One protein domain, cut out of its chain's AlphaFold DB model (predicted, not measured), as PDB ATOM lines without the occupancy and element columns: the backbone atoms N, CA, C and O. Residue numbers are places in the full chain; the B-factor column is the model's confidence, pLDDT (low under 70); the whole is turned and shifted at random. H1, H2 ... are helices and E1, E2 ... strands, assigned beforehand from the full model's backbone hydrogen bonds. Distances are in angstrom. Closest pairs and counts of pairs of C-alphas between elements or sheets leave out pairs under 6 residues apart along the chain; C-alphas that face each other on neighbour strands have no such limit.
ATOM      1  N   ALA A   2     -40.753   0.782  40.378       96.12
ATOM      2  CA  ALA A   2     -41.424  -0.116  39.428       96.12
ATOM      3  C   ALA A   2     -40.521  -0.579  38.277       96.12
ATOM      4  O   ALA A   2     -40.324  -1.776  38.108       96.12
ATOM      5  N   ILE A   3     -39.887   0.364  37.568       97.06
ATOM      6  CA  ILE A   3     -38.950   0.055  36.474       97.06
ATOM      7  C   ILE A   3     -37.877  -0.941  36.941       97.06
ATOM      8  O   ILE A   3     -37.747  -2.010  36.364       97.06
ATOM      9  N   ASN A   4     -37.172  -0.637  38.036       96.62
ATOM     10  CA  ASN A   4     -36.127  -1.514  38.573       96.62
ATOM     11  C   ASN A   4     -36.655  -2.913  38.933       96.62
ATOM     12  O   ASN A   4     -36.031  -3.907  38.584       96.62
ATOM     13  N   TYR A   5     -37.808  -3.001  39.599       97.12
ATOM     14  CA  TYR A   5     -38.419  -4.276  39.981       97.12
ATOM     15  C   TYR A   5     -38.742  -5.153  38.767       97.12
ATOM     16  O   TYR A   5     -38.368  -6.327  38.729       97.12
ATOM     17  N   PHE A   6     -39.389  -4.579  37.753       97.94
ATOM     18  CA  PHE A   6     -39.749  -5.314  36.544       97.94
ATOM     19  C   PHE A   6     -38.520  -5.663  35.701       97.94
ATOM     20  O   PHE A   6     -38.402  -6.806  35.259       97.94
ATOM     21  N   THR A   7     -37.550  -4.756  35.566       97.81
ATOM     22  CA  THR A   7     -36.287  -5.039  34.870       97.81
ATOM     23  C   THR A   7     -35.498  -6.162  35.548       97.81
ATOM     24  O   THR A   7     -35.069  -7.091  34.869       97.81
ATOM     25  N   LEU A   8     -35.358  -6.151  36.881       97.75
ATOM     26  CA  LEU A   8     -34.697  -7.239  37.621       97.75
ATOM     27  C   LEU A   8     -35.462  -8.569  37.530       97.75
ATOM     28  O   LEU A   8     -34.857  -9.633  37.605       97.75
ATOM     29  N   SER A   9     -36.777  -8.512  37.313       96.62
ATOM     30  CA  SER A   9     -37.632  -9.682  37.069       96.62
ATOM     31  C   SER A   9     -37.601 -10.168  35.605       96.62
ATOM     32  O   SER A   9     -38.324 -11.105  35.233       96.62
ATOM     33  N   GLY A  10     -36.765  -9.550  34.763       97.56
ATOM     34  CA  GLY A  10     -36.559  -9.916  33.362       97.56
ATOM     35  C   GLY A  10     -37.651  -9.427  32.411       97.56
ATOM     36  O   GLY A  10     -37.847 -10.049  31.373       97.56
ATOM     37  N   TYR A  11     -38.386  -8.372  32.770       98.56
ATOM     38  CA  TYR A  11     -39.331  -7.716  31.865       98.56
ATOM     39  C   TYR A  11     -38.646  -6.593  31.086       98.56
ATOM     40  O   TYR A  11     -37.871  -5.809  31.646       98.56
ATOM     41  N   THR A  12     -39.018  -6.451  29.818       98.50
ATOM     42  CA  THR A  12     -38.823  -5.206  29.074       98.50
ATOM     43  C   THR A  12     -39.811  -4.174  29.608       98.50
ATOM     44  O   THR A  12     -40.996  -4.469  29.759       98.50
ATOM     45  N   VAL A  13     -39.344  -2.962  29.904       98.31
ATOM     46  CA  VAL A  13     -40.189  -1.874  30.416       98.31
ATOM     47  C   VAL A  13     -40.261  -0.760  29.378       98.31
ATOM     48  O   VAL A  13     -39.231  -0.222  28.978       98.31
ATOM     49  N   SER A  14     -41.477  -0.395  28.985       97.81
ATOM     50  CA  SER A  14     -41.768   0.701  28.060       97.81
ATOM     51  C   SER A  14     -42.493   1.821  28.800       97.81
ATOM     52  O   SER A  14     -43.505   1.588  29.463       97.81
ATOM     53  N   ILE A  15     -41.975   3.040  28.676       96.44
ATOM     54  CA  ILE A  15     -42.555   4.249  29.271       96.44
ATOM     55  C   ILE A  15     -43.328   4.987  28.171       96.44
ATOM     56  O   ILE A  15     -42.783   5.145  27.071       96.44
ATOM     57  N   PRO A  16     -44.572   5.432  28.419       94.69
ATOM     58  CA  PRO A  16     -45.303   6.252  27.467       94.69
ATOM     59  C   PRO A  16     -44.539   7.529  27.106       94.69
ATOM     60  O   PRO A  16     -43.772   8.069  27.900       94.69
ATOM     61  N   LEU A  17     -44.763   8.036  25.892       94.56
ATOM     62  CA  LEU A  17     -44.094   9.253  25.423       94.56
ATOM     63  C   LEU A  17     -44.516  10.504  26.218       94.56
ATOM     64  O   LEU A  17     -43.753  11.462  26.304       94.56
ATOM     65  N   ASN A  18     -45.735  10.516  26.756       91.75
ATOM     66  CA  ASN A  18     -46.285  11.618  27.541       91.75
ATOM     67  C   ASN A  18     -47.091  11.083  28.737       91.75
ATOM     68  O   ASN A  18     -47.191   9.882  28.938       91.75
ATOM     69  N   ASP A  19     -47.648  11.976  29.546       85.75
ATOM     70  CA  ASP A  19     -48.364  11.670  30.789       85.75
ATOM     71  C   ASP A  19     -49.891  11.589  30.609       85.75
ATOM     72  O   ASP A  19     -50.646  11.695  31.573       85.75
ATOM     73  N   THR A  20     -50.371  11.414  29.373       87.62
ATOM     74  CA  THR A  20     -51.818  11.385  29.085       87.62
ATOM     75  C   THR A  20     -52.420   9.985  29.133       87.62
ATOM     76  O   THR A  20     -53.642   9.834  29.090       87.62
ATOM     77  N   GLN A  21     -51.582   8.949  29.194       90.38
ATOM     78  CA  GLN A  21     -52.032   7.569  29.308       90.38
ATOM     79  C   GLN A  21     -52.594   7.309  30.711       90.38
ATOM     80  O   GLN A  21     -52.134   7.860  31.703       90.38
ATOM     81  N   TRP A  22     -53.594   6.434  30.788       88.88
ATOM     82  CA  TRP A  22     -54.224   6.013  32.044       88.88
ATOM     83  C   TRP A  22     -53.406   4.957  32.813       88.88
ATOM     84  O   TRP A  22     -53.862   4.473  33.843       88.88
ATOM     85  N   TYR A  23     -52.230   4.593  32.293       92.50
ATOM     86  CA  TYR A  23     -51.237   3.707  32.895       92.50
ATOM     87  C   TYR A  23     -49.870   4.403  32.889       92.50
ATOM     88  O   TYR A  23     -49.601   5.243  32.029       92.50
ATOM     89  N   ASP A  24     -48.974   4.001  33.792       94.69
ATOM     90  CA  ASP A  24     -47.638   4.597  33.899       94.69
ATOM     91  C   ASP A  24     -46.586   3.843  33.076       94.69
ATOM     92  O   ASP A  24     -45.651   4.449  32.559       94.69
ATOM     93  N   LEU A  25     -46.700   2.513  32.974       96.88
ATOM     94  CA  LEU A  25     -45.733   1.658  32.280       96.88
ATOM     95  C   LEU A  25     -46.443   0.537  31.515       96.88
ATOM     96  O   LEU A  25     -47.479   0.034  31.949       96.88
ATOM     97  N   ILE A  26     -45.821   0.083  30.429       97.88
ATOM     98  CA  ILE A  26     -46.072  -1.243  29.859       97.88
ATOM     99  C   ILE A  26     -44.891  -2.139  30.209       97.88
ATOM    100  O   ILE A  26     -43.735  -1.756  30.017       97.88
ATOM    101  N   ILE A  27     -45.183  -3.339  30.697       98.56
ATOM    102  CA  ILE A  27     -44.192  -4.398  30.870       98.56
ATOM    103  C   ILE A  27     -44.436  -5.487  29.832       98.56
ATOM    104  O   ILE A  27     -45.578  -5.850  29.553       98.56
ATOM    105  N   GLU A  28     -43.361  -6.006  29.258       98.50
ATOM    106  CA  GLU A  28     -43.396  -7.083  28.277       98.50
ATOM    107  C   GLU A  28     -42.484  -8.219  28.727       98.50
ATOM    108  O   GLU A  28     -41.384  -7.989  29.240       98.50
ATOM    109  N   LYS A  29     -42.980  -9.447  28.578       98.19
ATOM    110  CA  LYS A  29     -42.192 -10.667  28.728       98.19
ATOM    111  C   LYS A  29     -42.817 -11.779  27.896       98.19
ATOM    112  O   LYS A  29     -44.027 -11.989  27.968       98.19
ATOM    113  N   ASP A  30     -41.988 -12.483  27.133       97.62
ATOM    114  CA  ASP A  30     -42.389 -13.595  26.262       97.62
ATOM    115  C   ASP A  30     -43.506 -13.218  25.264       97.62
ATOM    116  O   ASP A  30     -44.389 -14.018  24.953       97.62
ATOM    117  N   GLY A  31     -43.489 -11.975  24.768       97.06
ATOM    118  CA  GLY A  31     -44.479 -11.441  23.831       97.06
ATOM    119  C   GLY A  31     -45.813 -11.037  24.467       97.06
ATOM    120  O   GLY A  31     -46.728 -10.633  23.749       97.06
ATOM    121  N   ILE A  32     -45.944 -11.127  25.796       97.88
ATOM    122  CA  ILE A  32     -47.147 -10.734  26.534       97.88
ATOM    123  C   ILE A  32     -46.948  -9.336  27.113       97.88
ATOM    124  O   ILE A  32     -46.070  -9.117  27.949       97.88
ATOM    125  N   PHE A  33     -47.812  -8.411  26.705       97.75
ATOM    126  CA  PHE A  33     -47.826  -7.027  27.173       97.75
ATOM    127  C   PHE A  33     -48.838  -6.854  28.296       97.75
ATOM    128  O   PHE A  33     -49.967  -7.327  28.187       97.75
ATOM    129  N   LYS A  34     -48.427  -6.156  29.353       97.88
ATOM    130  CA  LYS A  34     -49.240  -5.871  30.536       97.88
ATOM    131  C   LYS A  34     -49.102  -4.410  30.939       97.88
ATOM    132  O   LYS A  34     -48.005  -3.850  30.921       97.88
ATOM    133  N   THR A  35     -50.218  -3.802  31.302       97.06
ATOM    134  CA  THR A  35     -50.314  -2.429  31.796       97.06
ATOM    135  C   THR A  35     -49.989  -2.362  33.284       97.06
ATOM    136  O   THR A  35     -50.350  -3.240  34.068       97.06
ATOM    137  N   VAL A  36     -49.290  -1.308  33.696       96.88
ATOM    138  CA  VAL A  36     -48.965  -1.070  35.102       96.88
ATOM    139  C   VAL A  36     -49.302   0.365  35.468       96.88
ATOM    140  O   VAL A  36     -48.795   1.308  34.860       96.88
ATOM    141  N   GLN A  37     -50.099   0.525  36.518       95.31
ATOM    142  CA  GLN A  37     -50.304   1.797  37.196       95.31
ATOM    143  C   GLN A  37     -49.500   1.790  38.492       95.31
ATOM    144  O   GLN A  37     -49.557   0.839  39.267       95.31
ATOM    145  N   CYS A  38     -48.760   2.855  38.751       94.94
ATOM    146  CA  CYS A  38     -47.990   3.055  39.964       94.94
ATOM    147  C   CYS A  38     -48.734   3.995  40.920       94.94
ATOM    148  O   CYS A  38     -49.318   5.007  40.523       94.94
ATOM    149  N   LYS A  39     -48.675   3.689  42.216       94.19
ATOM    150  CA  LYS A  39     -49.112   4.578  43.294       94.19
ATOM    151  C   LYS A  39     -48.090   4.575  44.419       94.19
ATOM    152  O   LYS A  39     -47.596   3.532  44.832       94.19
ATOM    153  N   ALA A  40     -47.797   5.762  44.931       94.69
ATOM    154  CA  ALA A  40     -46.977   5.948  46.116       94.69
ATOM    155  C   ALA A  40     -47.822   6.589  47.216       94.69
ATOM    156  O   ALA A  40     -48.640   7.469  46.934       94.69
ATOM    157  N   THR A  41     -47.626   6.171  48.464       94.56
ATOM    158  CA  THR A  41     -48.298   6.776  49.617       94.56
ATOM    159  C   THR A  41     -47.308   7.315  50.631       94.56
ATOM    160  O   THR A  41     -46.326   6.670  50.983       94.56
ATOM    161  N   LEU A  42     -47.607   8.513  51.131       93.88
ATOM    162  CA  LEU A  42     -46.913   9.142  52.257       93.88
ATOM    163  C   LEU A  42     -47.792   9.194  53.514       93.88
ATOM    164  O   LEU A  42     -47.471   9.875  54.489       93.88
ATOM    165  N   THR A  43     -48.943   8.521  53.488       94.06
ATOM    166  CA  THR A  43     -49.871   8.518  54.621       94.06
ATOM    167  C   THR A  43     -49.292   7.726  55.790       94.06
ATOM    168  O   THR A  43     -48.574   6.747  55.604       94.06
ATOM    169  N   LYS A  44     -49.636   8.118  57.023       89.62
ATOM    170  CA  LYS A  44     -49.157   7.428  58.236       89.62
ATOM    171  C   LYS A  44     -49.586   5.959  58.313       89.62
ATOM    172  O   LYS A  44     -48.889   5.167  58.928       89.62
ATOM    173  N   ASN A  45     -50.724   5.626  57.705       91.81
ATOM    174  CA  ASN A  45     -51.337   4.300  57.780       91.81
ATOM    175  C   ASN A  45     -51.122   3.476  56.498       91.81
ATOM    176  O   ASN A  45     -51.847   2.509  56.289       91.81
ATOM    177  N   ASN A  46     -50.195   3.877  55.617       91.06
ATOM    178  CA  ASN A  46     -49.928   3.223  54.328       91.06
ATOM    179  C   ASN A  46     -51.183   3.037  53.446       91.06
ATOM    180  O   ASN A  46     -51.285   2.109  52.651       91.06
ATOM    181  N   THR A  47     -52.155   3.944  53.564       93.00
ATOM    182  CA  THR A  47     -53.370   3.953  52.742       93.00
ATOM    183  C   THR A  47     -53.094   4.566  51.376       93.00
ATOM    184  O   THR A  47     -52.459   5.620  51.292       93.00
ATOM    185  N   ILE A  48     -53.603   3.952  50.312       92.44
ATOM    186  CA  ILE A  48     -53.414   4.407  48.931       92.44
ATOM    187  C   ILE A  48     -54.729   4.962  48.397       92.44
ATOM    188  O   ILE A  48     -55.773   4.325  48.523       92.44
ATOM    189  N   ASP A  49     -54.674   6.150  47.793       91.25
ATOM    190  CA  ASP A  49     -55.822   6.726  47.098       91.25
ATOM    191  C   ASP A  49     -55.845   6.240  45.644       91.25
ATOM    192  O   ASP A  49     -54.911   6.473  44.869       91.25
ATOM    193  N   LEU A  50     -56.922   5.543  45.284       91.56
ATOM    194  CA  LEU A  50     -57.139   5.010  43.938       91.56
ATOM    195  C   LEU A  50     -57.809   6.023  43.005       91.56
ATOM    196  O   LEU A  50     -57.948   5.768  41.809       91.56
ATOM    197  N   ARG A  51     -58.221   7.175  43.538       90.62
ATOM    198  CA  ARG A  51     -58.804   8.257  42.751       90.62
ATOM    199  C   ARG A  51     -57.718   8.993  41.975       90.62
ATOM    200  O   ARG A  51     -56.593   9.183  42.445       90.62
ATOM    201  N   SER A  52     -58.098   9.462  40.800       85.56
ATOM    202  CA  SER A  52     -57.340  10.419  40.010       85.56
ATOM    203  C   SER A  52     -57.954  11.796  40.234       85.56
ATOM    204  O   SER A  52     -59.116  12.046  39.897       85.56
ATOM    205  N   THR A  53     -57.187  12.674  40.876       86.00
ATOM    206  CA  THR A  53     -57.593  14.042  41.222       86.00
ATOM    207  C   THR A  53     -56.747  15.041  40.461       86.00
ATOM    208  O   THR A  53     -55.524  14.916  40.444       86.00
ATOM    209  N   GLY A  54     -57.373  16.048  39.860       80.12
ATOM    210  CA  GLY A  54     -56.670  16.998  39.004       80.12
ATOM    211  C   GLY A  54     -57.365  18.345  38.887       80.12
ATOM    212  O   GLY A  54     -58.455  18.574  39.420       80.12
ATOM    213  N   GLY A  55     -56.697  19.258  38.182       79.50
ATOM    214  CA  GLY A  55     -57.133  20.641  38.011       79.50
ATOM    215  C   GLY A  55     -56.973  21.500  39.269       79.50
ATOM    216  O   GLY A  55     -56.674  21.022  40.361       79.50
ATOM    217  N   THR A  56     -57.217  22.804  39.127       81.50
ATOM    218  CA  THR A  56     -56.991  23.816  40.179       81.50
ATOM    219  C   THR A  56     -57.837  23.602  41.442       81.50
ATOM    220  O   THR A  56     -57.525  24.153  42.491       81.50
ATOM    221  N   LYS A  57     -58.913  22.809  41.355       84.00
ATOM    222  CA  LYS A  57     -59.831  22.517  42.470       84.00
ATOM    223  C   LYS A  57     -59.692  21.096  43.032       84.00
ATOM    224  O   LYS A  57     -60.446  20.748  43.933       84.00
ATOM    225  N   GLY A  58     -58.767  20.283  42.507       80.75
ATOM    226  CA  GLY A  58     -58.567  18.903  42.962       80.75
ATOM    227  C   GLY A  58     -59.787  18.005  42.743       80.75
ATOM    228  O   GLY A  58     -60.060  17.122  43.553       80.75
ATOM    229  N   CYS A  59     -60.550  18.246  41.675       86.75
ATOM    230  CA  CYS A  59     -61.718  17.431  41.366       86.75
ATOM    231  C   CYS A  59     -61.280  15.998  41.048       86.75
ATOM    232  O   CYS A  59     -60.302  15.789  40.328       86.75
ATOM    233  N   VAL A  60     -62.027  15.019  41.563       86.69
ATOM    234  CA  VAL A  60     -61.891  13.620  41.148       86.69
ATOM    235  C   VAL A  60     -62.455  13.509  39.737       86.69
ATOM    236  O   VAL A  60     -63.622  13.837  39.528       86.69
ATOM    237  N   TYR A  61     -61.636  13.084  38.781       84.50
ATOM    238  CA  TYR A  61     -62.050  12.920  37.385       84.50
ATOM    239  C   TYR A  61     -62.017  11.465  36.921       84.50
ATOM    240  O   TYR A  61     -62.656  11.146  35.924       84.50
ATOM    241  N   ASP A  62     -61.310  10.588  37.636       84.25
ATOM    242  CA  ASP A  62     -61.299   9.155  37.356       84.25
ATOM    243  C   ASP A  62     -60.959   8.341  38.618       84.25
ATOM    244  O   ASP A  62     -60.601   8.893  39.666       84.25
ATOM    245  N   ASN A  63     -61.083   7.020  38.535       88.81
ATOM    246  CA  ASN A  63     -60.664   6.061  39.543       88.81
ATOM    247  C   ASN A  63     -60.034   4.849  38.853       88.81
ATOM    248  O   ASN A  63     -60.585   4.336  37.884       88.81
ATOM    249  N   ILE A  64     -58.924   4.348  39.393       87.00
ATOM    250  CA  ILE A  64     -58.253   3.152  38.867       87.00
ATOM    251  C   ILE A  64     -59.212   1.963  38.740       87.00
ATOM    252  O   ILE A  64     -59.132   1.223  37.766       87.00
ATOM    253  N   LEU A  65     -60.143   1.802  39.684       84.31
ATOM    254  CA  LEU A  65     -61.111   0.701  39.688       84.31
ATOM    255  C   LEU A  65     -62.090   0.732  38.506       84.31
ATOM    256  O   LEU A  65     -62.777  -0.255  38.282       84.31
ATOM    257  N   ASN A  66     -62.168   1.837  37.761       84.38
ATOM    258  CA  ASN A  66     -62.986   1.924  36.551       84.38
ATOM    259  C   ASN A  66     -62.283   1.336  35.315       84.38
ATOM    260  O   ASN A  66     -62.905   1.211  34.263       84.38
ATOM    261  N   ASN A  67     -60.987   1.022  35.411       82.44
ATOM    262  CA  ASN A  67     -60.192   0.512  34.302       82.44
ATOM    263  C   ASN A  67     -60.032  -1.009  34.420       82.44
ATOM    264  O   ASN A  67     -59.021  -1.498  34.921       82.44
ATOM    265  N   ASP A  68     -61.005  -1.757  33.890       84.00
ATOM    266  CA  ASP A  68     -61.003  -3.235  33.868       84.00
ATOM    267  C   ASP A  68     -59.802  -3.841  33.112       84.00
ATOM    268  O   ASP A  68     -59.498  -5.022  33.252       84.00
ATOM    269  N   ASN A  69     -59.108  -3.026  32.311       88.88
ATOM    270  CA  ASN A  69     -57.946  -3.428  31.519       88.88
ATOM    271  C   ASN A  69     -56.609  -3.278  32.265       88.88
ATOM    272  O   ASN A  69     -55.564  -3.495  31.654       88.88
ATOM    273  N   LEU A  70     -56.611  -2.846  33.532       93.50
ATOM    274  CA  LEU A  70     -55.381  -2.710  34.310       93.50
ATOM    275  C   LEU A  70     -54.860  -4.085  34.753       93.50
ATOM    276  O   LEU A  70     -55.515  -4.776  35.531       93.50
ATOM    277  N   ASP A  71     -53.646  -4.449  34.333       95.94
ATOM    278  CA  ASP A  71     -53.051  -5.741  34.696       95.94
ATOM    279  C   ASP A  71     -52.374  -5.716  36.074       95.94
ATOM    280  O   ASP A  71     -52.465  -6.683  36.832       95.94
ATOM    281  N   TYR A  72     -51.681  -4.622  36.410       95.62
ATOM    282  CA  TYR A  72     -50.986  -4.476  37.691       95.62
ATOM    283  C   TYR A  72     -51.149  -3.092  38.308       95.62
ATOM    284  O   TYR A  72     -50.954  -2.064  37.660       95.62
ATOM    285  N   LEU A  73     -51.375  -3.084  39.622       95.00
ATOM    286  CA  LEU A  73     -51.218  -1.911  40.471       95.00
ATOM    287  C   LEU A  73     -49.938  -2.068  41.302       95.00
ATOM    288  O   LEU A  73     -49.860  -2.917  42.187       95.00
ATOM    289  N   PHE A  74     -48.929  -1.259  40.997       96.06
ATOM    290  CA  PHE A  74     -47.659  -1.237  41.708       96.06
ATOM    291  C   PHE A  74     -47.694  -0.172  42.806       96.06
ATOM    292  O   PHE A  74     -47.775   1.026  42.526       96.06
ATOM    293  N   CYS A  75     -47.611  -0.603  44.057       95.62
ATOM    294  CA  CYS A  75     -47.765   0.252  45.226       95.62
ATOM    295  C   CYS A  75     -46.450   0.380  45.978       95.62
ATOM    296  O   CYS A  75     -45.706  -0.588  46.066       95.62
ATOM    297  N   VAL A  76     -46.158   1.568  46.507       95.62
ATOM    298  CA  VAL A  76     -45.014   1.774  47.404       95.62
ATOM    299  C   VAL A  76     -45.366   2.712  48.549       95.62
ATOM    300  O   VAL A  76     -46.116   3.677  48.368       95.62
ATOM    301  N   ASP A  77     -44.821   2.444  49.728       94.81
ATOM    302  CA  ASP A  77     -44.962   3.307  50.894       94.81
ATOM    303  C   ASP A  77     -43.836   4.354  50.998       94.81
ATOM    304  O   ASP A  77     -42.929   4.444  50.161       94.81
TER     305      ASP A  77
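AT A GLANCE: This is residues 2 to 77 of the 82 residues of the protein "PDDEXK_5 domain-containing protein" of Firmicutes bacterium CAG:466 (UniProt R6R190). A strongly twisted sheet of four strands, E1, E2, E3 and E6, has one short helix, H1, packed on it, and a small separate hairpin of E4 and E5 lies toward the other end of the long axis. The long strand E3 ties the sheet together in a staggered way, with E2 beside its first part and E6 beside its last. The printed part has 76 residues with one named helix and six named strands, in the order H1 E1 E2 E3 E4 E5 E6, and its class is mostly strand. The larger sheet is mixed, in the order E1, E2, E3, E6; the smaller, E4 and E5, is antiparallel. The whole is only just compact, close to loose, with a radius of gyration of the C-alphas of 13.7 A, and elongated, spanning 42 by 27 by 22 A.

IN THESE COORDINATES: H1 is residues 2 to 8, 10.0 A long, and begins at C-alpha 2 (-41.424, -0.116, 39.428). E1 is residues 12 to 14 and E2 residues 25 to 29, 13.3 A long. E3, residues 32 to 40, is the longest strand at 25.7 A, from C-alpha 32 at (-47.147, -10.734, 26.534). E4 is residues 51 to 54 and E5 residues 59 to 63, 11.6 A long. E6, residues 72 to 76, is 13.0 A long and ends at C-alpha 76 (-45.014, 1.774, 47.404).

HOW THE PARTS SIT: H1 is on the larger sheet; its closest C-alphas to E1 are those of Ile 3 and Val 13, 6.5 A apart. In H1 every O i to N i+4 pair is within hydrogen-bond range. E1, E2 and E3 form a meander, each strand the antiparallel neighbour of the one before. In the hairpin of E1 and E2, N 14 and O 26 are 2.8 A apart, within hydrogen-bond range. In the hairpin of E2 and E3, N 27 and O 34 are 2.9 A apart, also within range. E3 pairs with E2 over residues 32 to 36 and with E6 over residues 36 to 40. E6 is parallel to E3, at 30 degrees, with N 39 and O 74 at 2.8 A. E1 and E6 are the edge strands. In the hairpin of E4 and E5, N 52 and O 62 are 2.8 A apart; E4 is apart from E3, and E5 is apart from E6.

THE WHOLE: The two C-alphas farthest apart are those of Asp 30 and Lys 57, 43.3 A. The printed part has no cut and no long link. The mean pLDDT of the printed part is 92.5, with 86 in E4 and in E5, and no printed residue is under 70.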